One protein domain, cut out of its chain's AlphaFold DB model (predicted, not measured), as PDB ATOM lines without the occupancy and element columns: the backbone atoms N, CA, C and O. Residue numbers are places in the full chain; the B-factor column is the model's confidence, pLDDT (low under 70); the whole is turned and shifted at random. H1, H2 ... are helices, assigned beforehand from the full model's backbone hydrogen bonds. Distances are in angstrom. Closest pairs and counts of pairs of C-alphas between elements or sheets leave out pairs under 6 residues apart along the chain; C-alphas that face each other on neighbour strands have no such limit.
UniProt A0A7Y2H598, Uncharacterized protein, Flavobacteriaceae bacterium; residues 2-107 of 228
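What this domain is: This is residues 2 to 107 of the 228 residues of an uncharacterized protein of Flavobacteriaceae bacterium (UniProt A0A7Y2H598). Long helix H2 makes the middle, with H1 folded back beside its first part as a hairpin and H4 crossing it. H2 turns back past a 120 degree kink near residue 38; H3 follows, and short H5 lies near H2. The printed part has 106 residues with five named helices, H1 to H5 in order, and no named strand: all helix. It is compact, with a radius of gyration of the C-alphas of 14.1 A, spanning 38 by 33 by 26 A.

Where its parts are: H1, residues 9 to 18, begins at C-alpha 9 (231.208, 291.660, 257.291). H2, residues 22 to 44, measures 26.1 A. H3 holds residues 47 to 56. H4, residues 59 to 76, measures 25.6 A. H5, residues 93 to 96, ends at C-alpha 96 (213.941, 286.456, 272.272).

How they stand to each other: H1 touches H2, C-alphas of Met 16 and Ala 25 closest at 4.8 A. H4 touches H2 about perpendicular, 83 degrees, C-alphas of Leu 33 and Ser 66 closest at 5.9 A. Every O i to N i+4 pair is within hydrogen-bond range in H1 and H3, 14 of 19 in H2, 11 of 14 in H4; H5 is too short.

The domain as a whole: The printed part has no cut. The link H4 to H5 is long. No printed residue is under 70 in pLDDT.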
ATOM      1  N   ARG A   2     228.377 302.873 266.049       76.00
ATOM      2  CA  ARG A   2     227.085 303.482 266.348       76.00
ATOM      3  C   ARG A   2     225.998 302.716 265.588       76.00
ATOM      4  O   ARG A   2     226.308 301.766 264.876       76.00
ATOM      5  N   ALA A   3     224.734 303.072 265.794       72.06
ATOM      6  CA  ALA A   3     223.616 302.344 265.190       72.06
ATOM      7  C   ALA A   3     223.501 302.594 263.677       72.06
ATOM      8  O   ALA A   3     222.993 301.743 262.958       72.06
ATOM      9  N   GLU A   4     223.972 303.752 263.224       78.38
ATOM     10  CA  GLU A   4     223.943 304.229 261.844       78.38
ATOM     11  C   GLU A   4     225.182 303.850 261.018       78.38
ATOM     12  O   GLU A   4     225.235 304.175 259.835       78.38
ATOM     13  N   ASP A   5     226.185 303.210 261.627       81.88
ATOM     14  CA  ASP A   5     227.400 302.824 260.909       81.88
ATOM     15  C   ASP A   5     227.095 301.654 259.947       81.88
ATOM     16  O   ASP A   5     226.561 300.619 260.359       81.88
ATOM     17  N   GLU A   6     227.499 301.788 258.682       86.81
ATOM     18  CA  GLU A   6     227.501 300.705 257.697       86.81
ATOM     19  C   GLU A   6     228.907 300.109 257.586       86.81
ATOM     20  O   GLU A   6     229.884 300.827 257.380       86.81
ATOM     21  N   PHE A   7     228.999 298.787 257.719       91.88
ATOM     22  CA  PHE A   7     230.252 298.042 257.662       91.88
ATOM     23  C   PHE A   7     230.082 296.787 256.815       91.88
ATOM     24  O   PHE A   7     229.046 296.118 256.853       91.88
ATOM     25  N   THR A   8     231.145 296.422 256.111       94.31
ATOM     26  CA  THR A   8     231.311 295.084 255.548       94.31
ATOM     27  C   THR A   8     231.361 294.032 256.663       94.31
ATOM     28  O   THR A   8     231.693 294.319 257.815       94.31
ATOM     29  N   LEU A   9     231.081 292.767 256.331       93.38
ATOM     30  CA  LEU A   9     231.208 291.660 257.291       93.38
ATOM     31  C   LEU A   9     232.622 291.547 257.877       93.38
ATOM     32  O   LEU A   9     232.780 291.187 259.043       93.38
ATOM     33  N   PHE A  10     233.643 291.879 257.083       94.81
ATOM     34  CA  PHE A  10     235.028 291.850 257.537       94.81
ATOM     35  C   PHE A  10     235.321 292.960 258.555       94.81
ATOM     36  O   PHE A  10     235.957 292.700 259.571       94.81
ATOM     37  N   GLU A  11     234.797 294.170 258.352       95.31
ATOM     38  CA  GLU A  11     234.901 295.261 259.334       95.31
ATOM     39  C   GLU A  11     234.124 294.949 260.621       95.31
ATOM     40  O   GLU A  11     234.583 295.261 261.721       95.31
ATOM     41  N   TRP A  12     232.983 294.256 260.525       96.25
ATOM     42  CA  TRP A  12     232.303 293.724 261.709       96.25
ATOM     43  C   TRP A  12     233.159 292.697 262.459       96.25
ATOM     44  O   TRP A  12     233.203 292.727 263.693       96.25
ATOM     45  N   ALA A  13     233.860 291.815 261.742       96.69
ATOM     46  CA  ALA A  13     234.791 290.861 262.338       96.69
ATOM     47  C   ALA A  13     235.995 291.561 262.993       96.69
ATOM     48  O   ALA A  13     236.371 291.198 264.110       96.69
ATOM     49  N   ASP A  14     236.540 292.607 262.371       95.50
ATOM     50  CA  ASP A  14     237.579 293.445 262.974       95.50
ATOM     51  C   ASP A  14     237.075 294.122 264.253       95.50
ATOM     52  O   ASP A  14     237.658 293.939 265.320       95.50
ATOM     53  N   HIS A  15     235.925 294.795 264.228       95.12
ATOM     54  CA  HIS A  15     235.353 295.397 265.434       95.12
ATOM     55  C   HIS A  15     235.050 294.377 266.543       95.12
ATOM     56  O   HIS A  15     235.215 294.678 267.732       95.12
ATOM     57  N   MET A  16     234.624 293.165 266.177       95.69
ATOM     58  CA  MET A  16     234.436 292.060 267.115       95.69
ATOM     59  C   MET A  16     235.758 291.676 267.792       95.69
ATOM     60  O   MET A  16     235.798 291.546 269.018       95.69
ATOM     61  N   VAL A  17     236.830 291.483 267.022       95.19
ATOM     62  CA  VAL A  17     238.110 290.969 267.529       95.19
ATOM     63  C   VAL A  17     238.937 292.080 268.173       95.19
ATOM     64  O   VAL A  17     239.322 291.962 269.341       95.19
ATOM     65  N   SER A  18     239.156 293.174 267.450       92.06
ATOM     66  CA  SER A  18     240.160 294.188 267.747       92.06
ATOM     67  C   SER A  18     239.861 294.976 269.019       92.06
ATOM     68  O   SER A  18     240.670 295.021 269.944       92.06
ATOM     69  N   VAL A  19     238.642 295.500 269.140       91.44
ATOM     70  CA  VAL A  19     238.192 296.230 270.342       91.44
ATOM     71  C   VAL A  19     237.293 295.386 271.245       91.44
ATOM     72  O   VAL A  19     236.735 295.889 272.221       91.44
ATOM     73  N   SER A  20     237.165 294.084 270.964       93.50
ATOM     74  CA  SER A  20     236.361 293.148 271.756       93.50
ATOM     75  C   SER A  20     234.879 293.543 271.872       93.50
ATOM     76  O   SER A  20     234.289 293.404 272.948       93.50
ATOM     77  N   ASN A  21     234.277 294.079 270.805       94.88
ATOM     78  CA  ASN A  21     232.928 294.639 270.868       94.88
ATOM     79  C   ASN A  21     231.843 293.545 270.819       94.88
ATOM     80  O   ASN A  21     231.642 292.897 269.795       94.88
ATOM     81  N   ASN A  22     231.081 293.393 271.908       94.62
ATOM     82  CA  ASN A  22     230.000 292.402 272.003       94.62
ATOM     83  C   ASN A  22     228.855 292.631 270.999       94.62
ATOM     84  O   ASN A  22     228.228 291.670 270.563       94.62
ATOM     85  N   GLY A  23     228.563 293.883 270.636       94.69
ATOM     86  CA  GLY A  23     227.558 294.207 269.620       94.69
ATOM     87  C   GLY A  23     227.989 293.724 268.238       94.69
ATOM     88  O   GLY A  23     227.233 293.011 267.587       94.69
ATOM     89  N   ALA A  24     229.232 294.024 267.849       95.69
ATOM     90  CA  ALA A  24     229.832 293.517 266.615       95.69
ATOM     91  C   ALA A  24     229.888 291.980 266.606       95.69
ATOM     92  O   ALA A  24     229.495 291.359 265.624       95.69
ATOM     93  N   ALA A  25     230.266 291.360 267.729       96.00
ATOM     94  CA  ALA A  25     230.269 289.906 267.874       96.00
ATOM     95  C   ALA A  25     228.879 289.289 267.649       96.00
ATOM     96  O   ALA A  25     228.739 288.277 266.964       96.00
ATOM     97  N   SER A  26     227.831 289.916 268.193       95.50
ATOM     98  CA  SER A  26     226.451 289.491 267.956       95.50
ATOM     99  C   SER A  26     226.001 289.703 266.506       95.50
ATOM    100  O   SER A  26     225.208 288.901 266.022       95.50
ATOM    101  N   VAL A  27     226.493 290.730 265.802       95.31
ATOM    102  CA  VAL A  27     226.229 290.905 264.362       95.31
ATOM    103  C   VAL A  27     226.892 289.782 263.568       95.31
ATOM    104  O   VAL A  27     226.187 289.063 262.875       95.31
ATOM    105  N   VAL A  28     228.196 289.545 263.738       96.88
ATOM    106  CA  VAL A  28     228.917 288.469 263.027       96.88
ATOM    107  C   VAL A  28     228.250 287.108 263.253       96.88
ATOM    108  O   VAL A  28     228.046 286.351 262.307       96.88
ATOM    109  N   TYR A  29     227.836 286.812 264.487       97.25
ATOM    110  CA  TYR A  29     227.129 285.570 264.802       97.25
ATOM    111  C   TYR A  29     225.741 285.505 264.130       97.25
ATOM    112  O   TYR A  29     225.364 284.470 263.582       97.25
ATOM    113  N   ARG A  30     224.982 286.611 264.099       96.44
ATOM    114  CA  ARG A  30     223.704 286.677 263.366       96.44
ATOM    115  C   ARG A  30     223.911 286.376 261.882       96.44
ATOM    116  O   ARG A  30     223.162 285.580 261.328       96.44
ATOM    117  N   GLU A  31     224.911 286.992 261.265       96.94
ATOM    118  CA  GLU A  31     225.201 286.814 259.840       96.94
ATOM    119  C   GLU A  31     225.637 285.380 259.531       96.94
ATOM    120  O   GLU A  31     225.112 284.778 258.599       96.94
ATOM    121  N   ALA A  32     226.492 284.776 260.362       97.38
ATOM    122  CA  ALA A  32     226.862 283.366 260.225       97.38
ATOM    123  C   ALA A  32     225.643 282.426 260.322       97.38
ATOM    124  O   ALA A  32     225.538 281.456 259.573       97.38
ATOM    125  N   LEU A  33     224.694 282.727 261.216       97.88
ATOM    126  CA  LEU A  33     223.451 281.967 261.351       97.88
ATOM    127  C   LEU A  33     222.554 282.097 260.116       97.88
ATOM    128  O   LEU A  33     222.002 281.095 259.666       97.88
ATOM    129  N   LEU A  34     222.418 283.304 259.565       98.00
ATOM    130  CA  LEU A  34     221.642 283.547 258.348       98.00
ATOM    131  C   LEU A  34     222.268 282.852 257.132       98.00
ATOM    132  O   LEU A  34     221.549 282.182 256.399       98.00
ATOM    133  N   MET A  35     223.592 282.936 256.964       97.88
ATOM    134  CA  MET A  35     224.314 282.218 255.906       97.88
ATOM    135  C   MET A  35     224.084 280.708 255.995       97.88
ATOM    136  O   MET A  35     223.760 280.071 254.997       97.88
ATOM    137  N   ALA A  36     224.203 280.132 257.195       97.75
ATOM    138  CA  ALA A  36     223.997 278.702 257.397       97.75
ATOM    139  C   ALA A  36     222.541 278.265 257.165       97.75
ATOM    140  O   ALA A  36     222.301 277.151 256.708       97.75
ATOM    141  N   ALA A  37     221.570 279.121 257.492       97.75
ATOM    142  CA  ALA A  37     220.153 278.805 257.343       97.75
ATOM    143  C   ALA A  37     219.637 278.960 255.905       97.75
ATOM    144  O   ALA A  37     218.747 278.214 255.504       97.75
ATOM    145  N   LEU A  38     220.153 279.944 255.166       97.62
ATOM    146  CA  LEU A  38     219.600 280.377 253.880       97.62
ATOM    147  C   LEU A  38     220.477 279.998 252.680       97.62
ATOM    148  O   LEU A  38     219.996 280.005 251.551       97.62
ATOM    149  N   GLY A  39     221.751 279.652 252.888       97.25
ATOM    150  CA  GLY A  39     222.657 279.304 251.795       97.25
ATOM    151  C   GLY A  39     222.794 280.447 250.785       97.25
ATOM    152  O   GLY A  39     223.108 281.573 251.163       97.25
ATOM    153  N   GLU A  40     222.555 280.169 249.502       97.12
ATOM    154  CA  GLU A  40     222.665 281.169 248.427       97.12
ATOM    155  C   GLU A  40     221.640 282.309 248.555       97.12
ATOM    156  O   GLU A  40     221.963 283.446 248.208       97.12
ATOM    157  N   ASP A  41     220.462 282.048 249.137       97.31
ATOM    158  CA  ASP A  41     219.409 283.060 249.325       97.31
ATOM    159  C   ASP A  41     219.855 284.193 250.269       97.31
ATOM    160  O   ASP A  41     219.314 285.300 250.228       97.31
ATOM    161  N   TYR A  42     220.887 283.956 251.090       97.38
ATOM    162  CA  TYR A  42     221.505 284.988 251.924       97.38
ATOM    163  C   TYR A  42     222.049 286.167 251.099       97.38
ATOM    164  O   TYR A  42     221.988 287.310 251.548       97.38
ATOM    165  N   LEU A  43     222.558 285.917 249.886       95.06
ATOM    166  CA  LEU A  43     223.226 286.936 249.065       95.06
ATOM    167  C   LEU A  43     222.287 288.060 248.611       95.06
ATOM    168  O   LEU A  43     222.743 289.159 248.301       95.06
ATOM    169  N   THR A  44     220.986 287.783 248.567       96.25
ATOM    170  CA  THR A  44     219.943 288.741 248.184       96.25
ATOM    171  C   THR A  44     219.023 289.102 249.348       96.25
ATOM    172  O   THR A  44     217.988 289.726 249.127       96.25
ATOM    173  N   LEU A  45     219.384 288.711 250.575       96.12
ATOM    174  CA  LEU A  45     218.551 288.889 251.756       96.12
ATOM    175  C   LEU A  45     218.356 290.371 252.088       96.12
ATOM    176  O   LEU A  45     219.312 291.111 252.321       96.12
ATOM    177  N   THR A  46     217.099 290.791 252.188       95.56
ATOM    178  CA  THR A  46     216.740 292.130 252.669       95.56
ATOM    179  C   THR A  46     216.612 292.179 254.199       95.56
ATOM    180  O   THR A  46     216.373 291.151 254.850       95.56
ATOM    181  N   PRO A  47     216.726 293.368 254.822       91.56
ATOM    182  CA  PRO A  47     216.508 293.526 256.261       91.56
ATOM    183  C   PRO A  47     215.141 293.009 256.742       91.56
ATOM    184  O   PRO A  47     215.056 292.364 257.788       91.56
ATOM    185  N   GLU A  48     214.077 293.243 255.971       95.75
ATOM    186  CA  GLU A  48     212.715 292.805 256.286       95.75
ATOM    187  C   GLU A  48     212.579 291.279 256.232       95.75
ATOM    188  O   GLU A  48     211.900 290.675 257.066       95.75
ATOM    189  N   GLU A  49     213.235 290.639 255.263       96.88
ATOM    190  CA  GLU A  49     213.273 289.182 255.145       96.88
ATOM    191  C   GLU A  49     214.056 288.542 256.287       96.88
ATOM    192  O   GLU A  49     213.601 287.545 256.847       96.88
ATOM    193  N   SER A  50     215.177 289.147 256.691       95.44
ATOM    194  CA  SER A  50     215.941 288.721 257.865       95.44
ATOM    195  C   SER A  50     215.089 288.784 259.137       95.44
ATOM    196  O   SER A  50     215.019 287.818 259.903       95.44
ATOM    197  N   GLU A  51     214.369 289.890 259.357       94.88
ATOM    198  CA  GLU A  51     213.496 290.024 260.525       94.88
ATOM    199  C   GLU A  51     212.347 289.007 260.499       94.88
ATOM    200  O   GLU A  51     212.025 288.404 261.530       94.88
ATOM    201  N   ARG A  52     211.743 288.790 259.326       97.00
ATOM    202  CA  ARG A  52     210.695 287.785 259.140       97.00
ATOM    203  C   ARG A  52     211.217 286.380 259.435       97.00
ATOM    204  O   ARG A  52     210.587 285.669 260.214       97.00
ATOM    205  N   PHE A  53     212.393 286.026 258.919       97.69
ATOM    206  CA  PHE A  53     213.046 284.744 259.180       97.69
ATOM    207  C   PHE A  53     213.186 284.476 260.684       97.69
ATOM    208  O   PHE A  53     212.768 283.420 261.159       97.69
ATOM    209  N   PHE A  54     213.689 285.438 261.465       97.06
ATOM    210  CA  PHE A  54     213.828 285.267 262.917       97.06
ATOM    211  C   PHE A  54     212.491 285.177 263.666       97.06
ATOM    212  O   PHE A  54     212.420 284.503 264.693       97.06
ATOM    213  N   LYS A  55     211.439 285.857 263.193       96.81
ATOM    214  CA  LYS A  55     210.102 285.820 263.813       96.81
ATOM    215  C   LYS A  55     209.342 284.530 263.513       96.81
ATOM    216  O   LYS A  55     208.605 284.056 264.373       96.81
ATOM    217  N   GLU A  56     209.485 284.001 262.302       97.38
ATOM    218  CA  GLU A  56     208.711 282.856 261.814       97.38
ATOM    219  C   GLU A  56     209.418 281.518 262.052       97.38
ATOM    220  O   GLU A  56     208.757 280.484 262.175       97.38
ATOM    221  N   THR A  57     210.749 281.514 262.171       98.00
ATOM    222  CA  THR A  57     211.501 280.286 262.444       98.00
ATOM    223  C   THR A  57     211.339 279.872 263.908       98.00
ATOM    224  O   THR A  57     211.553 280.691 264.808       98.00
ATOM    225  N   PRO A  58     211.024 278.593 264.197       97.94
ATOM    226  CA  PRO A  58     210.937 278.110 265.566       97.94
ATOM    227  C   PRO A  58     212.216 278.388 266.360       97.94
ATOM    228  O   PRO A  58     213.327 278.069 265.931       97.94
ATOM    229  N   ARG A  59     212.044 278.932 267.568       97.25
ATOM    230  CA  ARG A  59     213.135 279.301 268.482       97.25
ATOM    231  C   ARG A  59     214.124 278.161 268.739       97.25
ATOM    232  O   ARG A  59     215.331 278.393 268.798       97.25
ATOM    233  N   ASP A  60     213.635 276.932 268.873       97.06
ATOM    234  CA  ASP A  60     214.488 275.762 269.107       97.06
ATOM    235  C   ASP A  60     215.336 275.414 267.879       97.06
ATOM    236  O   ASP A  60     216.504 275.052 268.026       97.06
ATOM    237  N   SER A  61     214.799 275.596 266.668       97.81
ATOM    238  CA  SER A  61     215.552 275.410 265.423       97.81
ATOM    239  C   SER A  61     216.690 276.424 265.317       97.81
ATOM    240  O   SER A  61     217.833 276.032 265.092       97.81
ATOM    241  N   LEU A  62     216.411 277.707 265.579       98.06
ATOM    242  CA  LEU A  62     217.438 278.759 265.599       98.06
ATOM    243  C   LEU A  62     218.502 278.498 266.675       98.06
ATOM    244  O   LEU A  62     219.699 278.647 266.435       98.06
ATOM    245  N   THR A  63     218.075 278.075 267.865       97.75
ATOM    246  CA  THR A  63     218.972 277.733 268.979       97.75
ATOM    247  C   THR A  63     219.898 276.575 268.619       97.75
ATOM    248  O   THR A  63     221.102 276.657 268.851       97.75
ATOM    249  N   ASN A  64     219.367 275.501 268.034       97.94
ATOM    250  CA  ASN A  64     220.178 274.348 267.662       97.94
ATOM    251  C   ASN A  64     221.145 274.673 266.520       97.94
ATOM    252  O   ASN A  64     222.311 274.299 266.617       97.94
ATOM    253  N   LEU A  65     220.696 275.418 265.503       98.12
ATOM    254  CA  LEU A  65     221.558 275.833 264.399       98.12
ATOM    255  C   LEU A  65     222.666 276.780 264.874       98.12
ATOM    256  O   LEU A  65     223.831 276.535 264.585       98.12
ATOM    257  N   SER A  66     222.340 277.805 265.670       97.12
ATOM    258  CA  SER A  66     223.355 278.714 266.231       97.12
ATOM    259  C   SER A  66     224.414 277.968 267.049       97.12
ATOM    260  O   SER A  66     225.608 278.223 266.912       97.12
ATOM    261  N   HIS A  67     224.003 276.982 267.849       97.12
ATOM    262  CA  HIS A  67     224.943 276.171 268.608       97.12
ATOM    263  C   HIS A  67     225.838 275.317 267.696       97.12
ATOM    264  O   HIS A  67     227.034 275.220 267.965       97.12
ATOM    265  N   ALA A  68     225.275 274.720 266.642       97.44
ATOM    266  CA  ALA A  68     226.003 273.898 265.676       97.44
ATOM    267  C   ALA A  68     227.076 274.711 264.933       97.44
ATOM    268  O   ALA A  68     228.253 274.373 265.006       97.44
ATOM    269  N   ILE A  69     226.716 275.852 264.329       96.31
ATOM    270  CA  ILE A  69     227.645 276.632 263.485       96.31
ATOM    271  C   ILE A  69     228.891 277.130 264.228       96.31
ATOM    272  O   ILE A  69     229.928 277.348 263.610       96.31
ATOM    273  N   VAL A  70     228.806 277.324 265.549       94.12
ATOM    274  CA  VAL A  70     229.955 277.759 266.354       94.12
ATOM    275  C   VAL A  70     230.746 276.579 266.905       94.12
ATOM    276  O   VAL A  70     231.972 276.641 266.979       94.12
ATOM    277  N   ASN A  71     230.067 275.520 267.351       97.38
ATOM    278  CA  ASN A  71     230.718 274.467 268.126       97.38
ATOM    279  C   ASN A  71     231.121 273.251 267.289       97.38
ATOM    280  O   ASN A  71     232.087 272.590 267.676       97.38
ATOM    281  N   ASP A  72     230.444 272.967 266.176       97.31
ATOM    282  CA  ASP A  72     230.746 271.826 265.304       97.31
ATOM    283  C   ASP A  72     232.123 271.958 264.637       97.31
ATOM    284  O   ASP A  72     232.906 271.012 264.765       97.31
ATOM    285  N   PRO A  73     232.530 273.134 264.105       96.31
ATOM    286  CA  PRO A  73     233.891 273.315 263.592       96.31
ATOM    287  C   PRO A  73     234.973 273.039 264.647       96.31
ATOM    288  O   PRO A  73     236.032 272.488 264.349       96.31
ATOM    289  N   LEU A  74     234.707 273.356 265.921       97.25
ATOM    290  CA  LEU A  74     235.621 273.015 267.016       97.25
ATOM    291  C   LEU A  74     235.713 271.492 267.223       97.25
ATOM    292  O   LEU A  74     236.805 270.986 267.489       97.25
ATOM    293  N   ARG A  75     234.596 270.756 267.087       97.50
ATOM    294  CA  ARG A  75     234.583 269.285 267.197       97.50
ATOM    295  C   ARG A  75     235.425 268.658 266.093       97.50
ATOM    296  O   ARG A  75     236.229 267.773 266.374       97.50
ATOM    297  N   GLU A  76     235.244 269.135 264.865       96.00
ATOM    298  CA  GLU A  76     235.961 268.661 263.678       96.00
ATOM    299  C   GLU A  76     237.475 268.881 263.809       96.00
ATOM    300  O   GLU A  76     238.261 268.009 263.447       96.00
ATOM    301  N   MET A  77     237.892 269.980 264.449       95.69
ATOM    302  CA  MET A  77     239.293 270.248 264.802       95.69
ATOM    303  C   MET A  77     239.837 269.399 265.971       95.69
ATOM    304  O   MET A  77     241.006 269.535 266.342       95.69
ATOM    305  N   GLY A  78     239.027 268.534 266.587       96.81
ATOM    306  CA  GLY A  78     239.433 267.709 267.731       96.81
ATOM    307  C   GLY A  78     239.524 268.471 269.062       96.81
ATOM    308  O   GLY A  78     240.210 268.027 269.993       96.81
ATOM    309  N   ILE A  79     238.850 269.620 269.164       98.31
ATOM    310  CA  ILE A  79     238.660 270.359 270.416       98.31
ATOM    311  C   ILE A  79     237.376 269.823 271.051       98.31
ATOM    312  O   ILE A  79     236.340 269.841 270.400       98.31
ATOM    313  N   THR A  80     237.404 269.314 272.288       97.75
ATOM    314  CA  THR A  80     236.265 268.631 272.952       97.75
ATOM    315  C   THR A  80     235.342 269.591 273.715       97.75
ATOM    316  O   THR A  80     235.617 270.790 273.804       97.75
ATOM    317  N   GLU A  81     234.137 269.133 274.092       96.50
ATOM    318  CA  GLU A  81     233.062 270.047 274.536       96.50
ATOM    319  C   GLU A  81     233.430 270.687 275.875       96.50
ATOM    320  O   GLU A  81     233.088 271.840 276.148       96.50
ATOM    321  N   ASP A  82     234.203 269.943 276.665       96.75
ATOM    322  CA  ASP A  82     234.792 270.359 277.930       96.75
ATOM    323  C   ASP A  82     236.090 271.164 277.764       96.75
ATOM    324  O   ASP A  82     236.580 271.753 278.726       96.75
ATOM    325  N   GLU A  83     236.637 271.243 276.550       97.62
ATOM    326  CA  GLU A  83     237.800 272.075 276.254       97.62
ATOM    327  C   GLU A  83     237.403 273.485 275.820       97.62
ATOM    328  O   GLU A  83     238.047 274.451 276.238       97.62
ATOM    329  N   TRP A  84     236.373 273.619 274.982       97.50
ATOM    330  CA  TRP A  84     235.866 274.909 274.518       97.50
ATOM    331  C   TRP A  84     234.452 274.753 273.967       97.50
ATOM    332  O   TRP A  84     234.225 273.921 273.093       97.50
ATOM    333  N   ARG A  85     233.515 275.580 274.434       97.00
ATOM    334  CA  ARG A  85     232.206 275.775 273.799       97.00
ATOM    335  C   ARG A  85     231.683 277.189 274.014       97.00
ATOM    336  O   ARG A  85     231.947 277.800 275.055       97.00
ATOM    337  N   LEU A  86     230.903 277.687 273.061       96.06
ATOM    338  CA  LEU A  86     230.145 278.927 273.194       96.06
ATOM    339  C   LEU A  86     228.655 278.612 273.272       96.06
ATOM    340  O   LEU A  86     228.094 277.951 272.402       96.06
ATOM    341  N   GLY A  87     228.010 279.140 274.307       95.31
ATOM    342  CA  GLY A  87     226.637 278.774 274.632       95.31
ATOM    343  C   GLY A  87     225.565 279.714 274.100       95.31
ATOM    344  O   GLY A  87     224.399 279.500 274.397       95.31
ATOM    345  N   GLY A  88     225.924 280.788 273.398       94.69
ATOM    346  CA  GLY A  88     224.958 281.737 272.845       94.69
ATOM    347  C   GLY A  88     225.580 283.085 272.499       94.69
ATOM    348  O   GLY A  88     226.794 283.260 272.594       94.69
ATOM    349  N   PHE A  89     224.728 284.034 272.119       95.38
ATOM    350  CA  PHE A  89     225.122 285.379 271.700       95.38
ATOM    351  C   PHE A  89     225.816 286.186 272.814       95.38
ATOM    352  O   PHE A  89     225.724 285.876 274.009       95.38
ATOM    353  N   PHE A  90     226.515 287.250 272.408       93.25
ATOM    354  CA  PHE A  90     227.286 288.136 273.291       93.25
ATOM    355  C   PHE A  90     226.457 289.289 273.878       93.25
ATOM    356  O   PHE A  90     226.933 290.028 274.741       93.25
ATOM    357  N   THR A  91     225.213 289.444 273.425       93.62
ATOM    358  CA  THR A  91     224.246 290.438 273.898       93.62
ATOM    359  C   THR A  91     222.907 289.767 274.199       93.62
ATOM    360  O   THR A  91     222.647 288.668 273.722       93.62
ATOM    361  N   ASN A  92     222.049 290.441 274.968       92.00
ATOM    362  CA  ASN A  92     220.758 289.881 275.396       92.00
ATOM    363  C   ASN A  92     219.630 290.101 274.368       92.00
ATOM    364  O   ASN A  92     218.569 289.496 274.459       92.00
ATOM    365  N   GLY A  93     219.818 290.999 273.393       90.12
ATOM    366  CA  GLY A  93     218.798 291.309 272.380       90.12
ATOM    367  C   GLY A  93     218.332 290.091 271.560       90.12
ATOM    368  O   GLY A  93     217.127 289.945 271.341       90.12
ATOM    369  N   PRO A  94     219.246 289.199 271.133       92.69
ATOM    370  CA  PRO A  94     218.902 287.955 270.446       92.69
ATOM    371  C   PRO A  94     218.126 286.930 271.288       92.69
ATOM    372  O   PRO A  94     217.466 286.078 270.697       92.69
ATOM    373  N   ASP A  95     218.127 287.023 272.626       92.56
ATOM    374  CA  ASP A  95     217.576 285.987 273.525       92.56
ATOM    375  C   ASP A  95     216.066 285.730 273.338       92.56
ATOM    376  O   ASP A  95     215.532 284.717 273.800       92.56
ATOM    377  N   ARG A  96     215.352 286.636 272.660       94.25
ATOM    378  CA  ARG A  96     213.941 286.456 272.272       94.25
ATOM    379  C   ARG A  96     213.743 285.487 271.099       94.25
ATOM    380  O   ARG A  96     212.681 284.879 271.014       94.25
ATOM    381  N   TYR A  97     214.748 285.333 270.237       95.88
ATOM    382  CA  TYR A  97     214.717 284.471 269.046       95.88
ATOM    383  C   TYR A  97     215.602 283.233 269.194       95.88
ATOM    384  O   TYR A  97     215.251 282.165 268.706       95.88
ATOM    385  N   VAL A  98     216.739 283.368 269.880       96.62
ATOM    386  CA  VAL A  98     217.752 282.317 270.017       96.62
ATOM    387  C   VAL A  98     218.078 282.133 271.494       96.62
ATOM    388  O   VAL A  98     218.520 283.065 272.156       96.62
ATOM    389  N   SER A  99     217.841 280.942 272.039       95.56
ATOM    390  CA  SER A  99     218.182 280.620 273.428       95.56
ATOM    391  C   SER A  99     219.673 280.335 273.601       95.56
ATOM    392  O   SER A  99     220.400 280.074 272.646       95.56
ATOM    393  N   ARG A 100     220.123 280.310 274.859       94.69
ATOM    394  CA  ARG A 100     221.444 279.785 275.222       94.69
ATOM    395  C   ARG A 100     221.386 278.270 275.440       94.69
ATOM    396  O   ARG A 100     220.387 277.762 275.944       94.69
ATOM    397  N   LYS A 101     222.468 277.557 275.123       94.69
ATOM    398  CA  LYS A 101     222.601 276.094 275.253       94.69
ATOM    399  C   LYS A 101     224.004 275.724 275.748       94.69
ATOM    400  O   LYS A 101     224.963 276.384 275.381       94.69
ATOM    401  N   GLY A 102     224.133 274.735 276.635       90.44
ATOM    402  CA  GLY A 102     225.429 274.182 277.086       90.44
ATOM    403  C   GLY A 102     226.325 275.090 277.955       90.44
ATOM    404  O   GLY A 102     227.256 274.608 278.601       90.44
ATOM    405  N   GLY A 103     226.050 276.396 278.031       93.44
ATOM    406  CA  GLY A 103     226.928 277.360 278.703       93.44
ATOM    407  C   GLY A 103     228.181 277.674 277.879       93.44
ATOM    408  O   GLY A 103     228.340 277.195 276.764       93.44
ATOM    409  N   SER A 104     229.053 278.547 278.386       94.88
ATOM    410  CA  SER A 104     230.289 278.939 277.686       94.88
ATOM    411  C   SER A 104     231.497 278.638 278.552       94.88
ATOM    412  O   SER A 104     231.534 279.058 279.708       94.88
ATOM    413  N   ILE A 105     232.471 277.927 277.991       94.88
ATOM    414  CA  ILE A 105     233.733 277.609 278.659       94.88
ATOM    415  C   ILE A 105     234.888 277.658 277.660       94.88
ATOM    416  O   ILE A 105     234.689 277.529 276.455       94.88
ATOM    417  N   GLY A 106     236.099 277.789 278.182       95.06
ATOM    418  CA  GLY A 106     237.334 277.592 277.442       95.06
ATOM    419  C   GLY A 106     238.411 277.085 278.392       95.06
ATOM    420  O   GLY A 106     238.349 277.334 279.597       95.06
ATOM    421  N   THR A 107     239.384 276.371 277.850       96.69
ATOM    422  CA  THR A 107     240.541 275.844 278.575       96.69
ATOM    423  C   THR A 107     241.818 276.241 277.843       96.69
ATOM    424  O   THR A 107     241.790 276.384 276.616       96.69
TER     425      THR A 107